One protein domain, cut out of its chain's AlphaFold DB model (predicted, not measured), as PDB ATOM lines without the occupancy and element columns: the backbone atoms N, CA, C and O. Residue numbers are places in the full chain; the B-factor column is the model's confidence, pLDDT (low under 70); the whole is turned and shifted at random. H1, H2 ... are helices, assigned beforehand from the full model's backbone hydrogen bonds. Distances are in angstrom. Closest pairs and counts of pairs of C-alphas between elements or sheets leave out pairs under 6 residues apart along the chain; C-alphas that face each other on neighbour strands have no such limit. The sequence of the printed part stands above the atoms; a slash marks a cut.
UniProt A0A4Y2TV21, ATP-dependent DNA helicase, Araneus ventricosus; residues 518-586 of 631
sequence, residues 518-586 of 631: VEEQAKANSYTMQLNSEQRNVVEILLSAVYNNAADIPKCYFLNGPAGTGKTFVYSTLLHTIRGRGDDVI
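What this domain is: This is residues 518 to 586 of the 631 residues of the protein "ATP-dependent DNA helicase" of Araneus ventricosus (UniProt A0A4Y2TV21). What shape is it? H1 and H3 lie side by side, H2 opens from H3 as a V, and residues 548 to 566 loop back from H2 to H3. What makes it? The printed part, 69 residues with three named helices in the order H1, H2, H3, is all helix and compact: radius of gyration of the C-alphas 12.2 A, spans 33 by 32 by 21 A.

How they stand to each other: What touches the longest helix? H2, residues 533 to 547, touches H3, residues 567 to 580, with 570 to 574 alone of H3; the closest C-alphas, Gln 535 and Val 570, are 6.4 A apart. And the first? H1, residues 518 to 530, touches H3, closest at C-alphas Gln 521 and Gly 580, 3.9 A. O i to N i+4 pairs are within hydrogen-bond range throughout H2 and H3, 8 of 9 in H1.

Where its parts are: Where does H2 begin? C-alpha 533 is at (357.788, 223.935, 295.953); H2 spans 21.0 A. Where does H3 end? C-alpha 580 is at (376.589, 229.055, 285.758).

The domain as a whole: Any cut? The printed part has no cut. Where is pLDDT under 70? At residues 518, 549, 551 and 561 to 564.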
ATOM      1  N   VAL A 518     381.831 230.038 287.566       67.88
ATOM      2  CA  VAL A 518     381.985 229.352 288.854       67.88
ATOM      3  C   VAL A 518     381.219 230.098 289.947       67.88
ATOM      4  O   VAL A 518     380.504 229.471 290.735       67.88
ATOM      5  N   GLU A 519     381.307 231.427 289.975       72.94
ATOM      6  CA  GLU A 519     380.570 232.262 290.929       72.94
ATOM      7  C   GLU A 519     379.050 232.180 290.705       72.94
ATOM      8  O   GLU A 519     378.276 232.007 291.651       72.94
ATOM      9  N   GLU A 520     378.604 232.257 289.452       80.19
ATOM     10  CA  GLU A 520     377.190 232.130 289.100       80.19
ATOM     11  C   GLU A 520     376.657 230.732 289.408       80.19
ATOM     12  O   GLU A 520     375.548 230.610 289.926       80.19
ATOM     13  N   GLN A 521     377.453 229.682 289.186       82.25
ATOM     14  CA  GLN A 521     377.079 228.321 289.559       82.25
ATOM     15  C   GLN A 521     376.964 228.164 291.084       82.25
ATOM     16  O   GLN A 521     376.042 227.502 291.569       82.25
ATOM     17  N   ALA A 522     377.840 228.805 291.865       77.38
ATOM     18  CA  ALA A 522     377.732 228.821 293.323       77.38
ATOM     19  C   ALA A 522     376.445 229.526 293.794       77.38
ATOM     20  O   ALA A 522     375.725 229.001 294.653       77.38
ATOM     21  N   LYS A 523     376.100 230.672 293.191       83.00
ATOM     22  CA  LYS A 523     374.835 231.384 293.457       83.00
ATOM     23  C   LYS A 523     373.623 230.556 293.043       83.00
ATOM     24  O   LYS A 523     372.678 230.449 293.822       83.00
ATOM     25  N   ALA A 524     373.664 229.923 291.872       87.88
ATOM     26  CA  ALA A 524     372.607 229.048 291.378       87.88
ATOM     27  C   ALA A 524     372.318 227.911 292.364       87.88
ATOM     28  O   ALA A 524     371.160 227.682 292.721       87.88
ATOM     29  N   ASN A 525     373.366 227.259 292.876       88.19
ATOM     30  CA  ASN A 525     373.241 226.196 293.872       88.19
ATOM     31  C   ASN A 525     372.580 226.714 295.160       88.19
ATOM     32  O   ASN A 525     371.633 226.107 295.658       88.19
ATOM     33  N   SER A 526     373.031 227.867 295.666       89.88
ATOM     34  CA  SER A 526     372.469 228.492 296.871       89.88
ATOM     35  C   SER A 526     370.996 228.886 296.703       89.88
ATOM     36  O   SER A 526     370.177 228.656 297.596       89.88
ATOM     37  N   TYR A 527     370.638 229.467 295.558       87.31
ATOM     38  CA  TYR A 527     369.297 229.989 295.306       87.31
ATOM     39  C   TYR A 527     368.301 228.855 295.059       87.31
ATOM     40  O   TYR A 527     367.191 228.881 295.587       87.31
ATOM     41  N   THR A 528     368.722 227.806 294.349       89.44
ATOM     42  CA  THR A 528     367.899 226.615 294.089       89.44
ATOM     43  C   THR A 528     367.476 225.910 295.384       89.44
ATOM     44  O   THR A 528     366.349 225.410 295.492       89.44
ATOM     45  N   MET A 529     368.340 225.916 296.407       87.56
ATOM     46  CA  MET A 529     368.018 225.370 297.733       87.56
ATOM     47  C   MET A 529     366.936 226.174 298.470       87.56
ATOM     48  O   MET A 529     366.198 225.601 299.268       87.56
ATOM     49  N   GLN A 530     366.811 227.472 298.185       90.56
ATOM     50  CA  GLN A 530     365.884 228.391 298.855       90.56
ATOM     51  C   GLN A 530     364.518 228.512 298.162       90.56
ATOM     52  O   GLN A 530     363.612 229.135 298.714       90.56
ATOM     53  N   LEU A 531     364.348 227.932 296.969       88.62
ATOM     54  CA  LEU A 531     363.059 227.915 296.275       88.62
ATOM     55  C   LEU A 531     362.014 227.127 297.077       88.62
ATOM     56  O   LEU A 531     362.288 226.018 297.552       88.62
ATOM     57  N   ASN A 532     360.796 227.666 297.160       91.19
ATOM     58  CA  ASN A 532     359.642 226.890 297.613       91.19
ATOM     59  C   ASN A 532     359.204 225.876 296.533       91.19
ATOM     60  O   ASN A 532     359.737 225.862 295.422       91.19
ATOM     61  N   SER A 533     358.245 225.005 296.855       89.44
ATOM     62  CA  SER A 533     357.788 223.935 295.953       89.44
ATOM     63  C   SER A 533     357.252 224.458 294.616       89.44
ATOM     64  O   SER A 533     357.595 223.914 293.568       89.44
ATOM     65  N   GLU A 534     356.458 225.529 294.631       87.00
ATOM     66  CA  GLU A 534     355.870 226.113 293.421       87.00
ATOM     67  C   GLU A 534     356.925 226.786 292.536       87.00
ATOM     68  O   GLU A 534     356.975 226.560 291.326       87.00
ATOM     69  N   GLN A 535     357.815 227.573 293.139       90.50
ATOM     70  CA  GLN A 535     358.916 228.237 292.447       90.50
ATOM     71  C   GLN A 535     359.902 227.221 291.867       90.50
ATOM     72  O   GLN A 535     360.364 227.396 290.741       90.50
ATOM     73  N   ARG A 536     360.205 226.145 292.606       92.31
ATOM     74  CA  ARG A 536     361.063 225.052 292.135       92.31
ATOM     75  C   ARG A 536     360.460 224.364 290.918       92.31
ATOM     76  O   ARG A 536     361.156 224.226 289.919       92.31
ATOM     77  N   ASN A 537     359.166 224.043 290.959       91.06
ATOM     78  CA  ASN A 537     358.456 223.468 289.817       91.06
ATOM     79  C   ASN A 537     358.535 224.380 288.576       91.06
ATOM     80  O   ASN A 537     358.834 223.916 287.479       91.06
ATOM     81  N   VAL A 538     358.349 225.695 288.740       91.06
ATOM     82  CA  VAL A 538     358.494 226.667 287.638       91.06
ATOM     83  C   VAL A 538     359.918 226.676 287.073       91.06
ATOM     84  O   VAL A 538     360.090 226.635 285.855       91.06
ATOM     85  N   VAL A 539     360.939 226.732 287.934       91.81
ATOM     86  CA  VAL A 539     362.346 226.741 287.504       91.81
ATOM     87  C   VAL A 539     362.696 225.456 286.750       91.81
ATOM     88  O   VAL A 539     363.330 225.527 285.701       91.81
ATOM     89  N   GLU A 540     362.245 224.297 287.228       90.44
ATOM     90  CA  GLU A 540     362.470 223.003 286.576       90.44
ATOM     91  C   GLU A 540     361.805 222.919 285.198       90.44
ATOM     92  O   GLU A 540     362.454 222.497 284.239       90.44
ATOM     93  N   ILE A 541     360.555 223.378 285.065       89.69
ATOM     94  CA  ILE A 541     359.850 223.439 283.773       89.69
ATOM     95  C   ILE A 541     360.628 224.305 282.778       89.69
ATOM     96  O   ILE A 541     360.852 223.890 281.641       89.69
ATOM     97  N   LEU A 542     361.061 225.493 283.204       90.88
ATOM     98  CA  LEU A 542     361.756 226.441 282.333       90.88
ATOM     99  C   LEU A 542     363.150 225.949 281.940       90.88
ATOM    100  O   LEU A 542     363.506 226.016 280.768       90.88
ATOM    101  N   LEU A 543     363.926 225.401 282.879       90.81
ATOM    102  CA  LEU A 543     365.231 224.816 282.566       90.81
ATOM    103  C   LEU A 543     365.085 223.581 281.669       90.81
ATOM    104  O   LEU A 543     365.868 223.414 280.737       90.81
ATOM    105  N   SER A 544     364.068 222.745 281.891       88.25
ATOM    106  CA  SER A 544     363.757 221.633 280.987       88.25
ATOM    107  C   SER A 544     363.464 222.143 279.576       88.25
ATOM    108  O   SER A 544     364.034 221.624 278.629       88.25
ATOM    109  N   ALA A 545     362.668 223.203 279.420       87.25
ATOM    110  CA  ALA A 545     362.377 223.778 278.107       87.25
ATOM    111  C   ALA A 545     363.607 224.391 277.411       87.25
ATOM    112  O   ALA A 545     363.690 224.375 276.185       87.25
ATOM    113  N   VAL A 546     364.566 224.915 278.180       87.00
ATOM    114  CA  VAL A 546     365.829 225.450 277.646       87.00
ATOM    115  C   VAL A 546     366.747 224.329 277.150       87.00
ATOM    116  O   VAL A 546     367.329 224.453 276.076       87.00
ATOM    117  N   TYR A 547     366.879 223.234 277.908       87.75
ATOM    118  CA  TYR A 547     367.892 222.202 277.645       87.75
ATOM    119  C   TYR A 547     367.365 220.948 276.933       87.75
ATOM    120  O   TYR A 547     368.120 220.281 276.227       87.75
ATOM    121  N   ASN A 548     366.079 220.627 277.070       82.75
ATOM    122  CA  ASN A 548     365.444 219.498 276.399       82.75
ATOM    123  C   ASN A 548     364.736 220.003 275.141       82.75
ATOM    124  O   ASN A 548     363.616 220.504 275.179       82.75
ATOM    125  N   ASN A 549     365.409 219.875 274.001       66.38
ATOM    126  CA  ASN A 549     364.995 220.475 272.733       66.38
ATOM    127  C   ASN A 549     363.954 219.612 271.979       66.38
ATOM    128  O   ASN A 549     364.136 219.286 270.806       66.38
ATOM    129  N   ALA A 550     362.886 219.177 272.658       77.44
ATOM    130  CA  ALA A 550     361.812 218.410 272.023       77.44
ATOM    131  C   ALA A 550     360.865 219.336 271.241       77.44
ATOM    132  O   ALA A 550     360.535 220.431 271.697       77.44
ATOM    133  N   ALA A 551     360.418 218.886 270.065       69.44
ATOM    134  CA  ALA A 551     359.628 219.695 269.132       69.44
ATOM    135  C   ALA A 551     358.282 220.181 269.709       69.44
ATOM    136  O   ALA A 551     357.804 221.240 269.309       69.44
ATOM    137  N   ASP A 552     357.724 219.451 270.678       77.94
ATOM    138  CA  ASP A 552     356.390 219.706 271.239       77.94
ATOM    139  C   ASP A 552     356.403 220.553 272.529       77.94
ATOM    140  O   ASP A 552     355.355 220.768 273.142       77.94
ATOM    141  N   ILE A 553     357.569 221.039 272.977       76.94
ATOM    142  CA  ILE A 553     357.672 221.829 274.215       76.94
ATOM    143  C   ILE A 553     357.440 223.324 273.913       76.94
ATOM    144  O   ILE A 553     358.099 223.882 273.030       76.94
ATOM    145  N   PRO A 554     356.537 224.014 274.646       78.38
ATOM    146  CA  PRO A 554     356.357 225.459 274.522       78.38
ATOM    147  C   PRO A 554     357.669 226.216 274.757       78.38
ATOM    148  O   PRO A 554     358.411 225.911 275.680       78.38
ATOM    149  N   LYS A 555     357.955 227.243 273.949       77.94
ATOM    150  CA  LYS A 555     359.175 228.070 274.096       77.94
ATOM    151  C   LYS A 555     358.923 229.435 274.734       77.94
ATOM    152  O   LYS A 555     359.857 230.193 274.974       77.94
ATOM    153  N   CYS A 556     357.660 229.759 274.996       84.69
ATOM    154  CA  CYS A 556     357.244 231.008 275.614       84.69
ATOM    155  C   CYS A 556     356.401 230.692 276.845       84.69
ATOM    156  O   CYS A 556     355.430 229.940 276.763       84.69
ATOM    157  N   TYR A 557     356.783 231.276 277.976       83.00
ATOM    158  CA  TYR A 557     356.137 231.059 279.260       83.00
ATOM    159  C   TYR A 557     355.840 232.401 279.916       83.00
ATOM    160  O   TYR A 557     356.656 233.322 279.866       83.00
ATOM    161  N   PHE A 558     354.682 232.496 280.565       85.19
ATOM    162  CA  PHE A 558     354.281 233.665 281.336       85.19
ATOM    163  C   PHE A 558     354.191 233.299 282.816       85.19
ATOM    164  O   PHE A 558     353.346 232.498 283.217       85.19
ATOM    165  N   LEU A 559     355.068 233.884 283.635       79.62
ATOM    166  CA  LEU A 559     355.047 233.690 285.081       79.62
ATOM    167  C   LEU A 559     354.089 234.695 285.727       79.62
ATOM    168  O   LEU A 559     354.437 235.859 285.934       79.62
ATOM    169  N   ASN A 560     352.894 234.229 286.082       79.69
ATOM    170  CA  ASN A 560     351.931 235.025 286.833       79.69
ATOM    171  C   ASN A 560     352.095 234.814 288.345       79.69
ATOM    172  O   ASN A 560     352.308 233.698 288.811       79.69
ATOM    173  N   GLY A 561     351.957 235.882 289.125       69.44
ATOM    174  CA  GLY A 561     351.941 235.801 290.580       69.44
ATOM    175  C   GLY A 561     351.666 237.164 291.222       69.44
ATOM    176  O   GLY A 561     352.172 238.171 290.717       69.44
ATOM    177  N   PRO A 562     350.928 237.233 292.342       56.22
ATOM    178  CA  PRO A 562     350.714 238.470 293.099       56.22
ATOM    179  C   PRO A 562     352.007 239.176 293.545       56.22
ATOM    180  O   PRO A 562     353.114 238.629 293.482       56.22
ATOM    181  N   ALA A 563     351.902 240.426 293.994       51.19
ATOM    182  CA  ALA A 563     353.041 241.132 294.580       51.19
ATOM    183  C   ALA A 563     353.587 240.373 295.809       51.19
ATOM    184  O   ALA A 563     352.830 239.818 296.601       51.19
ATOM    185  N   GLY A 564     354.914 240.325 295.959       60.56
ATOM    186  CA  GLY A 564     355.562 239.670 297.104       60.56
ATOM    187  C   GLY A 564     355.691 238.140 297.034       60.56
ATOM    188  O   GLY A 564     356.238 237.558 297.963       60.56
ATOM    189  N   THR A 565     355.277 237.479 295.947       70.12
ATOM    190  CA  THR A 565     355.408 236.010 295.790       70.12
ATOM    191  C   THR A 565     356.790 235.525 295.335       70.12
ATOM    192  O   THR A 565     356.985 234.344 295.060       70.12
ATOM    193  N   GLY A 566     357.772 236.425 295.228       74.38
ATOM    194  CA  GLY A 566     359.145 236.057 294.873       74.38
ATOM    195  C   GLY A 566     359.409 235.847 293.376       74.38
ATOM    196  O   GLY A 566     360.399 235.217 293.031       74.38
ATOM    197  N   LYS A 567     358.598 236.407 292.465       81.56
ATOM    198  CA  LYS A 567     358.849 236.337 291.003       81.56
ATOM    199  C   LYS A 567     360.265 236.775 290.611       81.56
ATOM    200  O   LYS A 567     360.934 236.102 289.840       81.56
ATOM    201  N   THR A 568     360.747 237.871 291.196       77.38
ATOM    202  CA  THR A 568     362.118 238.350 290.973       77.38
ATOM    203  C   THR A 568     363.156 237.329 291.429       77.38
ATOM    204  O   THR A 568     364.163 237.155 290.759       77.38
ATOM    205  N   PHE A 569     362.892 236.610 292.524       82.62
ATOM    206  CA  PHE A 569     363.770 235.545 293.002       82.62
ATOM    207  C   PHE A 569     363.818 234.370 292.016       82.62
ATOM    208  O   PHE A 569     364.898 233.872 291.721       82.62
ATOM    209  N   VAL A 570     362.681 233.994 291.418       86.62
ATOM    210  CA  VAL A 570     362.626 232.993 290.335       86.62
ATOM    211  C   VAL A 570     363.452 233.438 289.122       86.62
ATOM    212  O   VAL A 570     364.266 232.660 288.627       86.62
ATOM    213  N   TYR A 571     363.308 234.693 288.676       87.88
ATOM    214  CA  TYR A 571     364.101 235.233 287.564       87.88
ATOM    215  C   TYR A 571     365.601 235.228 287.867       87.88
ATOM    216  O   TYR A 571     366.385 234.783 287.033       87.88
ATOM    217  N   SER A 572     366.008 235.662 289.063       84.44
ATOM    218  CA  SER A 572     367.415 235.638 289.477       84.44
ATOM    219  C   SER A 572     367.979 234.219 289.519       84.44
ATOM    220  O   SER A 572     369.088 233.994 289.041       84.44
ATOM    221  N   THR A 573     367.216 233.246 290.024       90.44
ATOM    222  CA  THR A 573     367.651 231.843 290.063       90.44
ATOM    223  C   THR A 573     367.854 231.273 288.661       90.44
ATOM    224  O   THR A 573     368.861 230.611 288.417       90.44
ATOM    225  N   LEU A 574     366.959 231.576 287.715       91.00
ATOM    226  CA  LEU A 574     367.119 231.180 286.310       91.00
ATOM    227  C   LEU A 574     368.352 231.826 285.674       91.00
ATOM    228  O   LEU A 574     369.136 231.130 285.035       91.00
ATOM    229  N   LEU A 575     368.554 233.130 285.891       88.06
ATOM    230  CA  LEU A 575     369.711 233.858 285.363       88.06
ATOM    231  C   LEU A 575     371.029 233.245 285.846       88.06
ATOM    232  O   LEU A 575     371.875 232.917 285.018       88.06
ATOM    233  N   HIS A 576     371.178 233.043 287.158       88.56
ATOM    234  CA  HIS A 576     372.378 232.431 287.733       88.56
ATOM    235  C   HIS A 576     372.581 230.994 287.244       88.56
ATOM    236  O   HIS A 576     373.705 230.598 286.962       88.56
ATOM    237  N   THR A 577     371.505 230.213 287.105       91.00
ATOM    238  CA  THR A 577     371.610 228.810 286.672       91.00
ATOM    239  C   THR A 577     372.051 228.685 285.216       91.00
ATOM    240  O   THR A 577     372.890 227.842 284.913       91.00
ATOM    241  N   ILE A 578     371.516 229.517 284.321       88.12
ATOM    242  CA  ILE A 578     371.883 229.501 282.896       88.12
ATOM    243  C   ILE A 578     373.322 230.012 282.723       88.12
ATOM    244  O   ILE A 578     374.137 229.358 282.078       88.12
ATOM    245  N   ARG A 579     373.685 231.111 283.400       85.94
ATOM    246  CA  ARG A 579     375.057 231.656 283.374       85.94
ATOM    247  C   ARG A 579     376.085 230.713 283.992       85.94
ATOM    248  O   ARG A 579     377.172 230.564 283.450       85.94
ATOM    249  N   GLY A 580     375.736 230.044 285.090       81.69
ATOM    250  CA  GLY A 580     376.589 229.055 285.758       81.69
ATOM    251  C   GLY A 580     376.854 227.801 284.920       81.69
ATOM    252  O   GLY A 580     377.849 227.114 285.134       81.69
ATOM    253  N   ARG A 581     376.016 227.533 283.912       85.81
ATOM    254  CA  ARG A 581     376.248 226.491 282.900       85.81
ATOM    255  C   ARG A 581     377.090 226.972 281.713       85.81
ATOM    256  O   ARG A 581     377.420 226.167 280.849       85.81
ATOM    257  N   GLY A 582     377.475 228.249 281.697       75.38
ATOM    258  CA  GLY A 582     378.239 228.876 280.620       75.38
ATOM    259  C   GLY A 582     377.385 229.363 279.448       75.38
ATOM    260  O   GLY A 582     377.942 229.761 278.427       75.38
ATOM    261  N   ASP A 583     376.058 229.342 279.584       81.25
ATOM    262  CA  ASP A 583     375.132 229.745 278.531       81.25
ATOM    263  C   ASP A 583     374.757 231.231 278.621       81.25
ATOM    264  O   ASP A 583     374.758 231.860 279.685       81.25
ATOM    265  N   ASP A 584     374.369 231.787 277.475       77.31
ATOM    266  CA  ASP A 584     373.985 233.186 277.352       77.31
ATOM    267  C   ASP A 584     372.524 233.433 277.727       77.31
ATOM    268  O   ASP A 584     371.604 232.775 277.243       77.31
ATOM    269  N   VAL A 585     372.297 234.462 278.546       79.38
ATOM    270  CA  VAL A 585     370.952 234.908 278.925       79.38
ATOM    271  C   VAL A 585     370.859 236.428 278.963       79.38
ATOM    272  O   VAL A 585     371.682 237.109 279.583       79.38
ATOM    273  N   ILE A 586     369.821 236.964 278.317       77.75
ATOM    274  CA  ILE A 586     369.586 238.404 278.189       77.75
ATOM    275  C   ILE A 586     368.352 238.794 279.019       77.75
ATOM    276  O   ILE A 586     367.224 238.618 278.560       77.75
TER     277      ILE A 586